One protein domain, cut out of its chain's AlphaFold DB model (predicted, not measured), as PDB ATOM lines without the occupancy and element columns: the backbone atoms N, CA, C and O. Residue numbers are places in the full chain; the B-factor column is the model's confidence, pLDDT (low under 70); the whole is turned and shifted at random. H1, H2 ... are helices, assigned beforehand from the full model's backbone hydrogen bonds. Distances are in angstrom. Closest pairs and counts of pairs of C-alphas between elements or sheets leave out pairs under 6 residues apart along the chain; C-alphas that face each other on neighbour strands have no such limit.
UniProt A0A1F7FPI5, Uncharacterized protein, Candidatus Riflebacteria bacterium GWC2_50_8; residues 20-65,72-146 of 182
ATOM      1  N   PHE A  20       2.960  23.302  31.255       39.38
ATOM      2  CA  PHE A  20       1.670  23.459  31.936       39.38
ATOM      3  C   PHE A  20       0.715  22.297  31.628       39.38
ATOM      4  O   PHE A  20       0.143  21.710  32.543       39.38
ATOM      5  N   VAL A  21       0.638  21.879  30.357       46.66
ATOM      6  CA  VAL A  21      -0.176  20.725  29.939       46.66
ATOM      7  C   VAL A  21       0.346  19.418  30.547       46.66
ATOM      8  O   VAL A  21      -0.450  18.561  30.919       46.66
ATOM      9  N   ALA A  22       1.666  19.257  30.701       47.28
ATOM     10  CA  ALA A  22       2.246  18.067  31.323       47.28
ATOM     11  C   ALA A  22       1.934  17.969  32.828       47.28
ATOM     12  O   ALA A  22       1.633  16.878  33.309       47.28
ATOM     13  N   ALA A  23       1.957  19.088  33.560       48.31
ATOM     14  CA  ALA A  23       1.614  19.106  34.982       48.31
ATOM     15  C   ALA A  23       0.122  18.804  35.222       48.31
ATOM     16  O   ALA A  23      -0.206  17.977  36.073       48.31
ATOM     17  N   GLU A  24      -0.774  19.394  34.423       51.66
ATOM     18  CA  GLU A  24      -2.220  19.120  34.473       51.66
ATOM     19  C   GLU A  24      -2.564  17.686  34.033       51.66
ATOM     20  O   GLU A  24      -3.432  17.043  34.623       51.66
ATOM     21  N   ALA A  25      -1.860  17.144  33.031       55.75
ATOM     22  CA  ALA A  25      -2.027  15.758  32.587       55.75
ATOM     23  C   ALA A  25      -1.511  14.737  33.615       55.75
ATOM     24  O   ALA A  25      -2.074  13.650  33.757       55.75
ATOM     25  N   GLN A  26      -0.444  15.069  34.343       57.16
ATOM     26  CA  GLN A  26       0.108  14.199  35.377       57.16
ATOM     27  C   GLN A  26      -0.807  14.144  36.609       57.16
ATOM     28  O   GLN A  26      -1.032  13.059  37.146       57.16
ATOM     29  N   ASP A  27      -1.402  15.275  36.991       70.00
ATOM     30  CA  ASP A  27      -2.403  15.350  38.059       70.00
ATOM     31  C   ASP A  27      -3.711  14.631  37.658       70.00
ATOM     32  O   ASP A  27      -4.215  13.770  38.385       70.00
ATOM     33  N   SER A  28      -4.211  14.846  36.432       77.50
ATOM     34  CA  SER A  28      -5.425  14.171  35.941       77.50
ATOM     35  C   SER A  28      -5.260  12.652  35.823       77.50
ATOM     36  O   SER A  28      -6.168  11.898  36.191       77.50
ATOM     37  N   ARG A  29      -4.082  12.175  35.395       78.75
ATOM     38  CA  ARG A  29      -3.747  10.744  35.380       78.75
ATOM     39  C   ARG A  29      -3.744  10.164  36.792       78.75
ATOM     40  O   ARG A  29      -4.353   9.121  37.012       78.75
ATOM     41  N   GLN A  30      -3.107  10.825  37.757       79.00
ATOM     42  CA  GLN A  30      -3.068  10.360  39.149       79.00
ATOM     43  C   GLN A  30      -4.465  10.294  39.777       79.00
ATOM     44  O   GLN A  30      -4.818   9.293  40.408       79.00
ATOM     45  N   GLN A  31      -5.296  11.309  39.548       82.88
ATOM     46  CA  GLN A  31      -6.687  11.319  40.002       82.88
ATOM     47  C   GLN A  31      -7.509  10.196  39.361       82.88
ATOM     48  O   GLN A  31      -8.306   9.536  40.032       82.88
ATOM     49  N   ALA A  32      -7.291   9.920  38.078       85.75
ATOM     50  CA  ALA A  32      -7.972   8.835  37.398       85.75
ATOM     51  C   ALA A  32      -7.527   7.447  37.909       85.75
ATOM     52  O   ALA A  32      -8.375   6.585  38.144       85.75
ATOM     53  N   LEU A  33      -6.238   7.243  38.205       84.44
ATOM     54  CA  LEU A  33      -5.741   6.030  38.877       84.44
ATOM     55  C   LEU A  33      -6.374   5.839  40.263       84.44
ATOM     56  O   LEU A  33      -6.744   4.727  40.647       84.44
ATOM     57  N   PHE A  34      -6.553   6.926  41.010       84.88
ATOM     58  CA  PHE A  34      -7.243   6.895  42.295       84.88
ATOM     59  C   PHE A  34      -8.716   6.475  42.166       84.88
ATOM     60  O   PHE A  34      -9.205   5.661  42.957       84.88
ATOM     61  N   LEU A  35      -9.425   6.978  41.153       87.06
ATOM     62  CA  LEU A  35     -10.795   6.555  40.861       87.06
ATOM     63  C   LEU A  35     -10.871   5.078  40.474       87.06
ATOM     64  O   LEU A  35     -11.760   4.377  40.959       87.06
ATOM     65  N   LEU A  36      -9.919   4.585  39.681       87.56
ATOM     66  CA  LEU A  36      -9.820   3.164  39.355       87.56
ATOM     67  C   LEU A  36      -9.631   2.312  40.617       87.56
ATOM     68  O   LEU A  36     -10.345   1.330  40.818       87.56
ATOM     69  N   ARG A  37      -8.755   2.721  41.537       85.56
ATOM     70  CA  ARG A  37      -8.600   2.034  42.827       85.56
ATOM     71  C   ARG A  37      -9.896   2.016  43.642       85.56
ATOM     72  O   ARG A  37     -10.249   0.991  44.226       85.56
ATOM     73  N   LYS A  38     -10.638   3.126  43.687       86.31
ATOM     74  CA  LYS A  38     -11.957   3.167  44.343       86.31
ATOM     75  C   LYS A  38     -12.968   2.257  43.652       86.31
ATOM     76  O   LYS A  38     -13.753   1.606  44.339       86.31
ATOM     77  N   ALA A  39     -12.946   2.196  42.321       86.75
ATOM     78  CA  ALA A  39     -13.814   1.314  41.550       86.75
ATOM     79  C   ALA A  39     -13.581  -0.147  41.929       86.75
ATOM     80  O   ALA A  39     -14.524  -0.892  42.182       86.75
ATOM     81  N   ARG A  40     -12.316  -0.529  42.070       83.19
ATOM     82  CA  ARG A  40     -11.920  -1.848  42.545       83.19
ATOM     83  C   ARG A  40     -12.410  -2.136  43.965       83.19
ATOM     84  O   ARG A  40     -13.003  -3.180  44.199       83.19
ATOM     85  N   GLN A  41     -12.219  -1.212  44.906       84.31
ATOM     86  CA  GLN A  41     -12.734  -1.383  46.271       84.31
ATOM     87  C   GLN A  41     -14.261  -1.536  46.291       84.31
ATOM     88  O   GLN A  41     -14.792  -2.269  47.120       84.31
ATOM     89  N   ALA A  42     -14.975  -0.855  45.389       85.50
ATOM     90  CA  ALA A  42     -16.409  -1.047  45.208       85.50
ATOM     91  C   ALA A  42     -16.719  -2.450  44.653       85.50
ATOM     92  O   ALA A  42     -17.606  -3.120  45.174       85.50
ATOM     93  N   GLN A  43     -15.946  -2.941  43.679       85.38
ATOM     94  CA  GLN A  43     -16.065  -4.304  43.152       85.38
ATOM     95  C   GLN A  43     -15.840  -5.369  44.242       85.38
ATOM     96  O   GLN A  43     -16.640  -6.290  44.369       85.38
ATOM     97  N   GLU A  44     -14.807  -5.215  45.074       82.50
ATOM     98  CA  GLU A  44     -14.508  -6.108  46.209       82.50
ATOM     99  C   GLU A  44     -15.599  -6.084  47.292       82.50
ATOM    100  O   GLU A  44     -15.774  -7.053  48.026       82.50
ATOM    101  N   ARG A  45     -16.365  -4.990  47.380       84.00
ATOM    102  CA  ARG A  45     -17.521  -4.839  48.277       84.00
ATOM    103  C   ARG A  45     -18.841  -5.300  47.658       84.00
ATOM    104  O   ARG A  45     -19.887  -5.066  48.253       84.00
ATOM    105  N   ASN A  46     -18.809  -5.946  46.490       84.62
ATOM    106  CA  ASN A  46     -19.997  -6.327  45.720       84.62
ATOM    107  C   ASN A  46     -20.887  -5.123  45.329       84.62
ATOM    108  O   ASN A  46     -22.106  -5.247  45.243       84.62
ATOM    109  N   GLU A  47     -20.288  -3.961  45.042       87.88
ATOM    110  CA  GLU A  47     -20.954  -2.747  44.539       87.88
ATOM    111  C   GLU A  47     -20.609  -2.485  43.044       87.88
ATOM    112  O   GLU A  47     -20.020  -1.447  42.714       87.88
ATOM    113  N   PRO A  48     -20.960  -3.379  42.093       84.81
ATOM    114  CA  PRO A  48     -20.489  -3.300  40.701       84.81
ATOM    115  C   PRO A  48     -20.999  -2.062  39.945       84.81
ATOM    116  O   PRO A  48     -20.291  -1.497  39.111       84.81
ATOM    117  N   ALA A  49     -22.204  -1.580  40.270       84.88
ATOM    118  CA  ALA A  49     -22.756  -0.363  39.671       84.88
ATOM    119  C   ALA A  49     -21.905   0.874  40.007       84.88
ATOM    120  O   ALA A  49     -21.633   1.717  39.153       84.88
ATOM    121  N   LYS A  50     -21.423   0.958  41.250       86.56
ATOM    122  CA  LYS A  50     -20.548   2.042  41.702       86.56
ATOM    123  C   LYS A  50     -19.153   1.919  41.097       86.56
ATOM    124  O   LYS A  50     -18.571   2.934  40.723       86.56
ATOM    125  N   ALA A  51     -18.649   0.693  40.945       86.00
ATOM    126  CA  ALA A  51     -17.391   0.431  40.256       86.00
ATOM    127  C   ALA A  51     -17.416   0.964  38.811       86.00
ATOM    128  O   ALA A  51     -16.530   1.723  38.426       86.00
ATOM    129  N   GLN A  52     -18.473   0.673  38.044       86.31
ATOM    130  CA  GLN A  52     -18.615   1.181  36.673       86.31
ATOM    131  C   GLN A  52     -18.677   2.711  36.594       86.31
ATOM    132  O   GLN A  52     -18.077   3.306  35.699       86.31
ATOM    133  N   VAL A  53     -19.386   3.367  37.519       89.50
ATOM    134  CA  VAL A  53     -19.437   4.839  37.561       89.50
ATOM    135  C   VAL A  53     -18.040   5.421  37.770       89.50
ATOM    136  O   VAL A  53     -17.653   6.351  37.065       89.50
ATOM    137  N   LEU A  54     -17.268   4.849  38.693       88.50
ATOM    138  CA  LEU A  54     -15.911   5.297  39.005       88.50
ATOM    139  C   LEU A  54     -14.934   5.048  37.843       88.50
ATOM    140  O   LEU A  54     -14.120   5.920  37.549       88.50
ATOM    141  N   ILE A  55     -15.058   3.925  37.126       87.44
ATOM    142  CA  ILE A  55     -14.276   3.648  35.905       87.44
ATOM    143  C   ILE A  55     -14.577   4.689  34.822       87.44
ATOM    144  O   ILE A  55     -13.660   5.280  34.256       87.44
ATOM    145  N   LYS A  56     -15.859   4.984  34.578       87.25
ATOM    146  CA  LYS A  56     -16.256   6.013  33.606       87.25
ATOM    147  C   LYS A  56     -15.750   7.401  33.998       87.25
ATOM    148  O   LYS A  56     -15.385   8.184  33.128       87.25
ATOM    149  N   GLN A  57     -15.730   7.728  35.290       86.88
ATOM    150  CA  GLN A  57     -15.155   8.986  35.773       86.88
ATOM    151  C   GLN A  57     -13.635   9.034  35.556       86.88
ATOM    152  O   GLN A  57     -13.130  10.067  35.122       86.88
ATOM    153  N   ALA A  58     -12.923   7.924  35.766       87.00
ATOM    154  CA  ALA A  58     -11.493   7.827  35.475       87.00
ATOM    155  C   ALA A  58     -11.194   8.041  33.981       87.00
ATOM    156  O   ALA A  58     -10.338   8.851  33.639       87.00
ATOM    157  N   GLN A  59     -11.954   7.397  33.090       87.00
ATOM    158  CA  GLN A  59     -11.818   7.568  31.637       87.00
ATOM    159  C   GLN A  59     -12.149   8.992  31.173       87.00
ATOM    160  O   GLN A  59     -11.537   9.497  30.239       87.00
ATOM    161  N   LYS A  60     -13.098   9.668  31.831       86.31
ATOM    162  CA  LYS A  60     -13.395  11.081  31.552       86.31
ATOM    163  C   LYS A  60     -12.245  12.007  31.943       86.31
ATOM    164  O   LYS A  60     -11.976  12.951  31.211       86.31
ATOM    165  N   LEU A  61     -11.600  11.755  33.085       83.69
ATOM    166  CA  LEU A  61     -10.448  12.539  33.540       83.69
ATOM    167  C   LEU A  61      -9.204  12.273  32.691       83.69
ATOM    168  O   LEU A  61      -8.444  13.196  32.416       83.69
ATOM    169  N   HIS A  62      -9.009  11.028  32.258       81.94
ATOM    170  CA  HIS A  62      -7.879  10.649  31.427       81.94
ATOM    171  C   HIS A  62      -8.307   9.624  30.360       81.94
ATOM    172  O   HIS A  62      -8.278   8.415  30.612       81.94
ATOM    173  N   PRO A  63      -8.652  10.076  29.136       78.38
ATOM    174  CA  PRO A  63      -9.172   9.219  28.063       78.38
ATOM    175  C   PRO A  63      -8.236   8.084  27.635       78.38
ATOM    176  O   PRO A  63      -8.690   7.080  27.098       78.38
ATOM    177  N   GLY A  64      -6.929   8.230  27.877       77.06
ATOM    178  CA  GLY A  64      -5.931   7.196  27.592       77.06
ATOM    179  C   GLY A  64      -5.892   6.043  28.603       77.06
ATOM    180  O   GLY A  64      -5.104   5.121  28.421       77.06
ATOM    181  N   ILE A  65      -6.688   6.087  29.678       75.50
ATOM    182  CA  ILE A  65      -6.745   4.997  30.657       75.50
ATOM    183  C   ILE A  65      -7.641   3.882  30.129       75.50
ATOM    184  O   ILE A  65      -8.845   4.056  29.934       75.50
ATOM    185  N   THR A  72      -7.723 -11.115  40.113       72.00
ATOM    186  CA  THR A  72      -8.264 -11.622  41.379       72.00
ATOM    187  C   THR A  72      -7.171 -11.601  42.451       72.00
ATOM    188  O   THR A  72      -5.992 -11.764  42.136       72.00
ATOM    189  N   GLN A  73      -7.536 -11.499  43.736       67.50
ATOM    190  CA  GLN A  73      -6.576 -11.573  44.854       67.50
ATOM    191  C   GLN A  73      -5.627 -12.783  44.737       67.50
ATOM    192  O   GLN A  73      -4.441 -12.688  45.040       67.50
ATOM    193  N   LYS A  74      -6.143 -13.918  44.241       69.44
ATOM    194  CA  LYS A  74      -5.373 -15.142  43.986       69.44
ATOM    195  C   LYS A  74      -4.279 -14.949  42.928       69.44
ATOM    196  O   LYS A  74      -3.143 -15.345  43.163       69.44
ATOM    197  N   GLN A  75      -4.606 -14.314  41.802       70.62
ATOM    198  CA  GLN A  75      -3.643 -14.013  40.737       70.62
ATOM    199  C   GLN A  75      -2.579 -13.026  41.217       70.62
ATOM    200  O   GLN A  75      -1.424 -13.122  40.810       70.62
ATOM    201  N   LEU A  76      -2.946 -12.107  42.115       68.44
ATOM    202  CA  LEU A  76      -1.973 -11.174  42.661       68.44
ATOM    203  C   LEU A  76      -1.027 -11.787  43.669       68.44
ATOM    204  O   LEU A  76       0.153 -11.468  43.648       68.44
ATOM    205  N   ASN A  77      -1.537 -12.649  44.544       67.12
ATOM    206  CA  ASN A  77      -0.688 -13.380  45.472       67.12
ATOM    207  C   ASN A  77       0.339 -14.212  44.701       67.12
ATOM    208  O   ASN A  77       1.501 -14.198  45.068       67.12
ATOM    209  N   GLN A  78      -0.065 -14.822  43.586       68.44
ATOM    210  CA  GLN A  78       0.849 -15.538  42.703       68.44
ATOM    211  C   GLN A  78       1.892 -14.602  42.069       68.44
ATOM    212  O   GLN A  78       3.084 -14.845  42.217       68.44
ATOM    213  N   LYS A  79       1.465 -13.470  41.480       69.12
ATOM    214  CA  LYS A  79       2.390 -12.427  40.982       69.12
ATOM    215  C   LYS A  79       3.358 -11.948  42.069       69.12
ATOM    216  O   LYS A  79       4.516 -11.690  41.776       69.12
ATOM    217  N   PHE A  80       2.884 -11.798  43.304       67.50
ATOM    218  CA  PHE A  80       3.684 -11.378  44.449       67.50
ATOM    219  C   PHE A  80       4.710 -12.431  44.863       67.50
ATOM    220  O   PHE A  80       5.855 -12.086  45.127       67.50
ATOM    221  N   ASP A  81       4.311 -13.697  44.926       67.44
ATOM    222  CA  ASP A  81       5.201 -14.789  45.315       67.44
ATOM    223  C   ASP A  81       6.300 -15.009  44.248       67.44
ATOM    224  O   ASP A  81       7.425 -15.384  44.586       67.44
ATOM    225  N   ASP A  82       6.021 -14.656  42.987       65.19
ATOM    226  CA  ASP A  82       7.001 -14.616  41.893       65.19
ATOM    227  C   ASP A  82       7.976 -13.414  41.992       65.19
ATOM    228  O   ASP A  82       9.089 -13.448  41.451       65.19
ATOM    229  N   LEU A  83       7.605 -12.343  42.709       65.44
ATOM    230  CA  LEU A  83       8.408 -11.128  42.880       65.44
ATOM    231  C   LEU A  83       9.447 -11.304  44.008       65.44
ATOM    232  O   LEU A  83       9.199 -11.034  45.181       65.44
ATOM    233  N   LYS A  84      10.674 -11.706  43.645       62.88
ATOM    234  CA  LYS A  84      11.841 -11.698  44.558       62.88
ATOM    235  C   LYS A  84      12.244 -10.268  44.957       62.88
ATOM    236  O   LYS A  84      11.913  -9.305  44.279       62.88
ATOM    237  N   THR A  85      13.051 -10.112  46.008       57.69
ATOM    238  CA  THR A  85      13.490  -8.817  46.582       57.69
ATOM    239  C   THR A  85      14.107  -7.828  45.576       57.69
ATOM    240  O   THR A  85      13.974  -6.620  45.757       57.69
ATOM    241  N   ALA A  86      14.741  -8.305  44.496       55.00
ATOM    242  CA  ALA A  86      15.220  -7.453  43.399       55.00
ATOM    243  C   ALA A  86      14.065  -6.720  42.688       55.00
ATOM    244  O   ALA A  86      14.157  -5.530  42.398       55.00
ATOM    245  N   ALA A  87      12.922  -7.390  42.546       71.69
ATOM    246  CA  ALA A  87      11.741  -6.851  41.896       71.69
ATOM    247  C   ALA A  87      11.009  -5.781  42.727       71.69
ATOM    248  O   ALA A  87      10.219  -5.024  42.174       71.69
ATOM    249  N   ARG A  88      11.300  -5.646  44.035       79.44
ATOM    250  CA  ARG A  88      10.821  -4.520  44.865       79.44
ATOM    251  C   ARG A  88      11.331  -3.183  44.330       79.44
ATOM    252  O   ARG A  88      10.555  -2.241  44.196       79.44
ATOM    253  N   HIS A  89      12.636  -3.091  44.063       80.44
ATOM    254  CA  HIS A  89      13.244  -1.858  43.560       80.44
ATOM    255  C   HIS A  89      12.753  -1.551  42.147       80.44
ATOM    256  O   HIS A  89      12.441  -0.399  41.854       80.44
ATOM    257  N   ASP A  90      12.603  -2.576  41.308       81.88
ATOM    258  CA  ASP A  90      12.061  -2.414  39.958       81.88
ATOM    259  C   ASP A  90      10.597  -1.963  39.987       81.88
ATOM    260  O   ASP A  90      10.236  -1.035  39.270       81.88
ATOM    261  N   LEU A  91       9.767  -2.526  40.872       81.50
ATOM    262  CA  LEU A  91       8.385  -2.084  41.084       81.50
ATOM    263  C   LEU A  91       8.307  -0.625  41.529       81.50
ATOM    264  O   LEU A  91       7.517   0.137  40.981       81.50
ATOM    265  N   LEU A  92       9.132  -0.222  42.499       86.00
ATOM    266  CA  LEU A  92       9.173   1.162  42.968       86.00
ATOM    267  C   LEU A  92       9.636   2.119  41.870       86.00
ATOM    268  O   LEU A  92       9.034   3.174  41.680       86.00
ATOM    269  N   ASN A  93      10.679   1.753  41.127       86.31
ATOM    270  CA  ASN A  93      11.193   2.566  40.031       86.31
ATOM    271  C   ASN A  93      10.182   2.684  38.890       86.31
ATOM    272  O   ASN A  93       9.995   3.777  38.358       86.31
ATOM    273  N   ASN A  94       9.509   1.588  38.542       84.88
ATOM    274  CA  ASN A  94       8.461   1.585  37.528       84.88
ATOM    275  C   ASN A  94       7.281   2.441  37.977       84.88
ATOM    276  O   ASN A  94       6.860   3.306  37.223       84.88
ATOM    277  N   PHE A  95       6.834   2.303  39.228       86.38
ATOM    278  CA  PHE A  95       5.750   3.115  39.778       86.38
ATOM    279  C   PHE A  95       6.074   4.614  39.799       86.38
ATOM    280  O   PHE A  95       5.223   5.438  39.480       86.38
ATOM    281  N   ARG A  96       7.311   4.979  40.163       83.38
ATOM    282  CA  ARG A  96       7.765   6.379  40.177       83.38
ATOM    283  C   ARG A  96       7.845   6.980  38.776       83.38
ATOM    284  O   ARG A  96       7.576   8.166  38.620       83.38
ATOM    285  N   LYS A  97       8.237   6.185  37.776       84.38
ATOM    286  CA  LYS A  97       8.295   6.620  36.372       84.38
ATOM    287  C   LYS A  97       6.903   6.721  35.764       84.38
ATOM    288  O   LYS A  97       6.587   7.709  35.112       84.38
ATOM    289  N   GLU A  98       6.095   5.693  35.976       81.19
ATOM    290  CA  GLU A  98       4.774   5.563  35.394       81.19
ATOM    291  C   GLU A  98       3.831   4.851  36.378       81.19
ATOM    292  O   GLU A  98       3.837   3.621  36.482       81.19
ATOM    293  N   PRO A  99       3.018   5.610  37.133       78.44
ATOM    294  CA  PRO A  99       2.081   5.018  38.066       78.44
ATOM    295  C   PRO A  99       0.973   4.289  37.296       78.44
ATOM    296  O   PRO A  99       0.365   4.823  36.363       78.44
ATOM    297  N   ASP A 100       0.722   3.054  37.715       80.62
ATOM    298  CA  ASP A 100      -0.196   2.112  37.080       80.62
ATOM    299  C   ASP A 100      -1.073   1.425  38.149       80.62
ATOM    300  O   ASP A 100      -0.582   1.204  39.266       80.62
ATOM    301  N   PRO A 101      -2.354   1.095  37.870       76.25
ATOM    302  CA  PRO A 101      -3.255   0.509  38.860       76.25
ATOM    303  C   PRO A 101      -2.768  -0.833  39.415       76.25
ATOM    304  O   PRO A 101      -2.945  -1.088  40.609       76.25
ATOM    305  N   ASP A 102      -2.141  -1.678  38.590       78.00
ATOM    306  CA  ASP A 102      -1.648  -2.987  39.032       78.00
ATOM    307  C   ASP A 102      -0.420  -2.822  39.923       78.00
ATOM    308  O   ASP A 102      -0.301  -3.473  40.964       78.00
ATOM    309  N   THR A 103       0.480  -1.914  39.540       81.81
ATOM    310  CA  THR A 103       1.701  -1.627  40.303       81.81
ATOM    311  C   THR A 103       1.375  -0.974  41.648       81.81
ATOM    312  O   THR A 103       1.927  -1.378  42.672       81.81
ATOM    313  N   LEU A 104       0.430  -0.025  41.678       83.75
ATOM    314  CA  LEU A 104      -0.085   0.573  42.914       83.75
ATOM    315  C   LEU A 104      -0.600  -0.508  43.868       83.75
ATOM    316  O   LEU A 104      -0.276  -0.523  45.055       83.75
ATOM    317  N   TRP A 105      -1.377  -1.446  43.333       78.75
ATOM    318  CA  TRP A 105      -1.976  -2.499  44.132       78.75
ATOM    319  C   TRP A 105      -0.948  -3.523  44.630       78.75
ATOM    320  O   TRP A 105      -0.995  -3.917  45.796       78.75
ATOM    321  N   LEU A 106       0.034  -3.894  43.805       82.62
ATOM    322  CA  LEU A 106       1.163  -4.724  44.232       82.62
ATOM    323  C   LEU A 106       1.949  -4.067  45.371       82.62
ATOM    324  O   LEU A 106       2.311  -4.757  46.322       82.62
ATOM    325  N   LEU A 107       2.168  -2.748  45.323       86.88
ATOM    326  CA  LEU A 107       2.830  -2.005  46.401       86.88
ATOM    327  C   LEU A 107       1.997  -1.978  47.690       86.88
ATOM    328  O   LEU A 107       2.555  -2.113  48.780       86.88
ATOM    329  N   GLU A 108       0.672  -1.855  47.596       84.56
ATOM    330  CA  GLU A 108      -0.220  -1.955  48.759       84.56
ATOM    331  C   GLU A 108      -0.182  -3.350  49.397       84.56
ATOM    332  O   GLU A 108      -0.061  -3.465  50.618       84.56
ATOM    333  N   VAL A 109      -0.237  -4.409  48.581       83.88
ATOM    334  CA  VAL A 109      -0.114  -5.800  49.048       83.88
ATOM    335  C   VAL A 109       1.272  -6.044  49.646       83.88
ATOM    336  O   VAL A 109       1.388  -6.676  50.698       83.88
ATOM    337  N   PHE A 110       2.320  -5.495  49.026       83.88
ATOM    338  CA  PHE A 110       3.684  -5.565  49.535       83.88
ATOM    339  C   PHE A 110       3.801  -4.933  50.912       83.88
ATOM    340  O   PHE A 110       4.344  -5.559  51.821       83.88
ATOM    341  N   LEU A 111       3.271  -3.723  51.085       85.81
ATOM    342  CA  LEU A 111       3.313  -3.027  52.363       85.81
ATOM    343  C   LEU A 111       2.465  -3.733  53.428       85.81
ATOM    344  O   LEU A 111       2.863  -3.775  54.589       85.81
ATOM    345  N   ALA A 112       1.331  -4.328  53.046       82.75
ATOM    346  CA  ALA A 112       0.518  -5.128  53.959       82.75
ATOM    347  C   ALA A 112       1.279  -6.360  54.486       82.75
ATOM    348  O   ALA A 112       1.129  -6.715  55.653       82.75
ATOM    349  N   ARG A 113       2.124  -6.986  53.651       80.75
ATOM    350  CA  ARG A 113       2.992  -8.113  54.041       80.75
ATOM    351  C   ARG A 113       4.288  -7.665  54.739       80.75
ATOM    352  O   ARG A 113       4.809  -8.399  55.570       80.75
ATOM    353  N   ASN A 114       4.789  -6.466  54.436       83.19
ATOM    354  CA  ASN A 114       6.027  -5.893  54.974       83.19
ATOM    355  C   ASN A 114       5.763  -4.514  55.608       83.19
ATOM    356  O   ASN A 114       6.187  -3.488  55.069       83.19
ATOM    357  N   PRO A 115       5.092  -4.451  56.772       81.62
ATOM    358  CA  PRO A 115       4.615  -3.189  57.338       81.62
ATOM    359  C   PRO A 115       5.742  -2.218  57.703       81.62
ATOM    360  O   PRO A 115       5.510  -1.013  57.770       81.62
ATOM    361  N   HIS A 116       6.963  -2.700  57.930       80.62
ATOM    362  CA  HIS A 116       8.109  -1.869  58.312       80.62
ATOM    363  C   HIS A 116       8.847  -1.232  57.128       80.62
ATOM    364  O   HIS A 116       9.779  -0.455  57.349       80.62
ATOM    365  N   ASP A 117       8.439  -1.511  55.887       84.50
ATOM    366  CA  ASP A 117       9.072  -0.930  54.710       84.50
ATOM    367  C   ASP A 117       8.746   0.566  54.584       84.50
ATOM    368  O   ASP A 117       7.654   0.972  54.178       84.50
ATOM    369  N   LYS A 118       9.717   1.405  54.960       85.38
ATOM    370  CA  LYS A 118       9.574   2.865  54.933       85.38
ATOM    371  C   LYS A 118       9.534   3.424  53.515       85.38
ATOM    372  O   LYS A 118       8.884   4.437  53.291       85.38
ATOM    373  N   GLU A 119      10.212   2.798  52.563       86.00
ATOM    374  CA  GLU A 119      10.355   3.346  51.214       86.00
ATOM    375  C   GLU A 119       9.074   3.162  50.401       86.00
ATOM    376  O   GLU A 119       8.588   4.112  49.781       86.00
ATOM    377  N   VAL A 120       8.483   1.965  50.469       86.19
ATOM    378  CA  VAL A 120       7.173   1.691  49.865       86.19
ATOM    379  C   VAL A 120       6.108   2.553  50.527       86.19
ATOM    380  O   VAL A 120       5.308   3.184  49.838       86.19
ATOM    381  N   ARG A 121       6.141   2.663  51.861       86.56
ATOM    382  CA  ARG A 121       5.216   3.522  52.601       86.56
ATOM    383  C   ARG A 121       5.318   4.983  52.167       86.56
ATOM    384  O   ARG A 121       4.287   5.579  51.881       86.56
ATOM    385  N   ASN A 122       6.520   5.551  52.106       88.50
ATOM    386  CA  ASN A 122       6.713   6.951  51.727       88.50
ATOM    387  C   ASN A 122       6.269   7.203  50.283       88.50
ATOM    388  O   ASN A 122       5.554   8.165  50.037       88.50
ATOM    389  N   THR A 123       6.594   6.291  49.365       87.88
ATOM    390  CA  THR A 123       6.168   6.386  47.960       87.88
ATOM    391  C   THR A 123       4.635   6.357  47.836       87.88
ATOM    392  O   THR A 123       4.051   7.142  47.093       87.88
ATOM    393  N   LEU A 124       3.953   5.502  48.609       86.25
ATOM    394  CA  LEU A 124       2.487   5.478  48.654       86.25
ATOM    395  C   LEU A 124       1.902   6.730  49.331       86.25
ATOM    396  O   LEU A 124       0.873   7.228  48.887       86.25
ATOM    397  N   ILE A 125       2.541   7.259  50.380       86.25
ATOM    398  CA  ILE A 125       2.132   8.520  51.021       86.25
ATOM    399  C   ILE A 125       2.219   9.675  50.023       86.25
ATOM    400  O   ILE A 125       1.258  10.426  49.910       86.25
ATOM    401  N   GLU A 126       3.321   9.803  49.281       86.06
ATOM    402  CA  GLU A 126       3.491  10.832  48.247       86.06
ATOM    403  C   GLU A 126       2.384  10.744  47.191       86.06
ATOM    404  O   GLU A 126       1.747  11.748  46.869       86.06
ATOM    405  N   PHE A 127       2.071   9.530  46.729       85.88
ATOM    406  CA  PHE A 127       0.973   9.301  45.794       85.88
ATOM    407  C   PHE A 127      -0.403   9.677  46.379       85.88
ATOM    408  O   PHE A 127      -1.229  10.301  45.707       85.88
ATOM    409  N   TYR A 128      -0.675   9.332  47.640       84.44
ATOM    410  CA  TYR A 128      -1.947   9.670  48.290       84.44
ATOM    411  C   TYR A 128      -2.072  11.141  48.673       84.44
ATOM    412  O   TYR A 128      -3.188  11.656  48.727       84.44
ATOM    413  N   LEU A 129      -0.954  11.828  48.912       83.31
ATOM    414  CA  LEU A 129      -0.931  13.278  49.070       83.31
ATOM    415  C   LEU A 129      -1.295  13.958  47.751       83.31
ATOM    416  O   LEU A 129      -2.165  14.823  47.753       83.31
ATOM    417  N   ALA A 130      -0.708  13.513  46.637       81.62
ATOM    418  CA  ALA A 130      -1.024  14.049  45.315       81.62
ATOM    419  C   ALA A 130      -2.504  13.836  44.944       81.62
ATOM    420  O   ALA A 130      -3.166  14.734  44.440       81.62
ATOM    421  N   THR A 131      -3.070  12.678  45.294       77.31
ATOM    422  CA  THR A 131      -4.478  12.343  45.003       77.31
ATOM    423  C   THR A 131      -5.473  12.787  46.085       77.31
ATOM    424  O   THR A 131      -6.670  12.516  45.974       77.31
ATOM    425  N   SER A 132      -5.008  13.480  47.134       76.06
ATOM    426  CA  SER A 132      -5.827  13.937  48.269       76.06
ATOM    427  C   SER A 132      -6.624  12.824  48.983       76.06
ATOM    428  O   SER A 132      -7.690  13.067  49.559       76.06
ATOM    429  N   ASP A 133      -6.112  11.588  49.003       78.00
ATOM    430  CA  ASP A 133      -6.776  10.440  49.634       78.00
ATOM    431  C   ASP A 133      -6.522  10.362  51.148       78.00
ATOM    432  O   ASP A 133      -5.728   9.567  51.663       78.00
ATOM    433  N   GLN A 134      -7.278  11.167  51.891       76.81
ATOM    434  CA  GLN A 134      -7.220  11.239  53.353       76.81
ATOM    435  C   GLN A 134      -7.473   9.892  54.051       76.81
ATOM    436  O   GLN A 134      -6.955   9.655  55.145       76.81
ATOM    437  N   GLN A 135      -8.274   8.995  53.463       78.56
ATOM    438  CA  GLN A 135      -8.583   7.713  54.096       78.56
ATOM    439  C   GLN A 135      -7.387   6.761  54.019       78.56
ATOM    440  O   GLN A 135      -7.085   6.076  54.999       78.56
ATOM    441  N   SER A 136      -6.682   6.741  52.889       80.19
ATOM    442  CA  SER A 136      -5.487   5.907  52.726       80.19
ATOM    443  C   SER A 136      -4.279   6.465  53.457       80.19
ATOM    444  O   SER A 136      -3.545   5.690  54.067       80.19
ATOM    445  N   LEU A 137      -4.130   7.792  53.518       80.81
ATOM    446  CA  LEU A 137      -3.114   8.437  54.354       80.81
ATOM    447  C   LEU A 137      -3.252   8.023  55.825       80.81
ATOM    448  O   LEU A 137      -2.279   7.586  56.439       80.81
ATOM    449  N   LYS A 138      -4.480   8.032  56.360       79.38
ATOM    450  CA  LYS A 138      -4.756   7.551  57.724       79.38
ATOM    451  C   LYS A 138      -4.388   6.075  57.912       79.38
ATOM    452  O   LYS A 138      -3.796   5.736  58.932       79.38
ATOM    453  N   ARG A 139      -4.697   5.203  56.941       77.69
ATOM    454  CA  ARG A 139      -4.337   3.768  56.992       77.69
ATOM    455  C   ARG A 139      -2.826   3.539  57.003       77.69
ATOM    456  O   ARG A 139      -2.365   2.612  57.654       77.69
ATOM    457  N   LEU A 140      -2.066   4.391  56.319       78.69
ATOM    458  CA  LEU A 140      -0.602   4.339  56.302       78.69
ATOM    459  C   LEU A 140       0.058   4.954  57.547       78.69
ATOM    460  O   LEU A 140       1.288   4.993  57.637       78.69
ATOM    461  N   GLY A 141      -0.735   5.442  58.505       71.38
ATOM    462  CA  GLY A 141      -0.234   6.142  59.685       71.38
ATOM    463  C   GLY A 141       0.289   7.547  59.379       71.38
ATOM    464  O   GLY A 141       0.986   8.122  60.211       71.38
ATOM    465  N   HIS A 142      -0.037   8.109  58.209       68.56
ATOM    466  CA  HIS A 142       0.233   9.508  57.914       68.56
ATOM    467  C   HIS A 142      -0.828  10.362  58.606       68.56
ATOM    468  O   HIS A 142      -1.959  10.507  58.136       68.56
ATOM    469  N   THR A 143      -0.472  10.902  59.767       60.09
ATOM    470  CA  THR A 143      -1.218  12.001  60.361       60.09
ATOM    471  C   THR A 143      -0.768  13.282  59.664       60.09
ATOM    472  O   THR A 143       0.434  13.561  59.647       60.09
ATOM    473  N   PRO A 144      -1.688  14.073  59.076       58.22
ATOM    474  CA  PRO A 144      -1.312  15.401  58.622       58.22
ATOM    475  C   PRO A 144      -0.691  16.138  59.816       58.22
ATOM    476  O   PRO A 144      -1.140  15.913  60.953       58.22
ATOM    477  N   PRO A 145       0.337  16.981  59.601       56.94
ATOM    478  CA  PRO A 145       0.865  17.799  60.680       56.94
ATOM    479  C   PRO A 145      -0.333  18.478  61.337       56.94
ATOM    480  O   PRO A 145      -1.156  19.071  60.636       56.94
ATOM    481  N   LYS A 146      -0.499  18.299  62.657       49.94
ATOM    482  CA  LYS A 146      -1.537  19.005  63.411       49.94
ATOM    483  C   LYS A 146      -1.291  20.479  63.140       49.94
ATOM    484  O   LYS A 146      -0.364  21.055  63.702       49.94
TER     485      LYS A 146
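Overview. This is residues 20 to 65 and 72 to 146 of the 182 residues of an uncharacterized protein of Candidatus Riflebacteria bacterium GWC2_50_8 (UniProt A0A1F7FPI5). A long helical hairpin, H1 and H2, stands beside a small, loosely joined up-and-down bundle of three helices, H4, H5 and H6, and meets it through H1. The short H7 folds back along H6, and H3 lies crosswise to H5. The printed part has 121 residues with seven named helices, H1 to H7 in chain order, and no named strand; the class is all helix. The whole is compact, with a radius of gyration of the C-alphas of 14.7 A, and rounded, spanning 37 by 34 by 30 A.

Arrangement. H1, residues 20 to 44, and H2, residues 48 to 61, form a hairpin: they touch, closest at the C-alphas of Ala 39 and Ala 51, 3.9 A apart, at a shallow tilt of 6 degrees, opposite ways. H3, residues 73 to 82, only just touches residues 106 to 110 of H5, residues 101 to 113, with 3 pairs of C-alphas within 8 A; the closest are those of Phe 80 and Leu 106, 7.1 A apart, and the lines are about perpendicular at 76 degrees. H4, residues 85 to 97, forms a hairpin with H5 through residues 91 to 95 and 103 to 107; the closest C-alphas, of Phe 95 and Thr 103, are 6.3 A apart, at a steep tilt of 42 degrees. H5 and H6, residues 118 to 130, are also a hairpin, closest at the C-alphas of Leu 111 and Val 120, 6.6 A apart. H1 only just touches H5, 3 pairs within 8 A, closest at the C-alphas of Leu 33 and Pro 101, 6.1 A apart; residues 33 to 37 of H1 meet residue 101 alone. H6 and H7, residues 134 to 139, touch at a shallow tilt of 15 degrees, closest at the C-alphas of Ile 125 and Leu 137, 6.2 A apart. Among the pairs that are apart are H2 and H5. Every O i to N i+4 pair is within hydrogen-bond range in H1, H2, H3, H5, H6 and H7, and 7 of 9 are in H4.

Along the chain. H1 begins at C-alpha 20, (1.670, 23.459, 31.936), and measures 36.6 A; H2 measures 20.1 A, H3 14.2 A, H4 19.2 A, H5 18.5 A, H6 18.2 A and H7 8.8 A. H7 ends at C-alpha 139, (-4.337, 3.768, 56.992).

Size, cuts and confidence. The C-alphas farthest apart, of Phe 20 and Lys 74, are 41.0 A apart. Residues 66 to 71 are not printed, and C-alphas 65 and 72 are 19.8 A apart across the cut. The links printed whole are tight. The mean pLDDT of the printed part is 77.9; residues 20 to 26, 73 to 74, 76 to 86 and 142 to 146 are under 70.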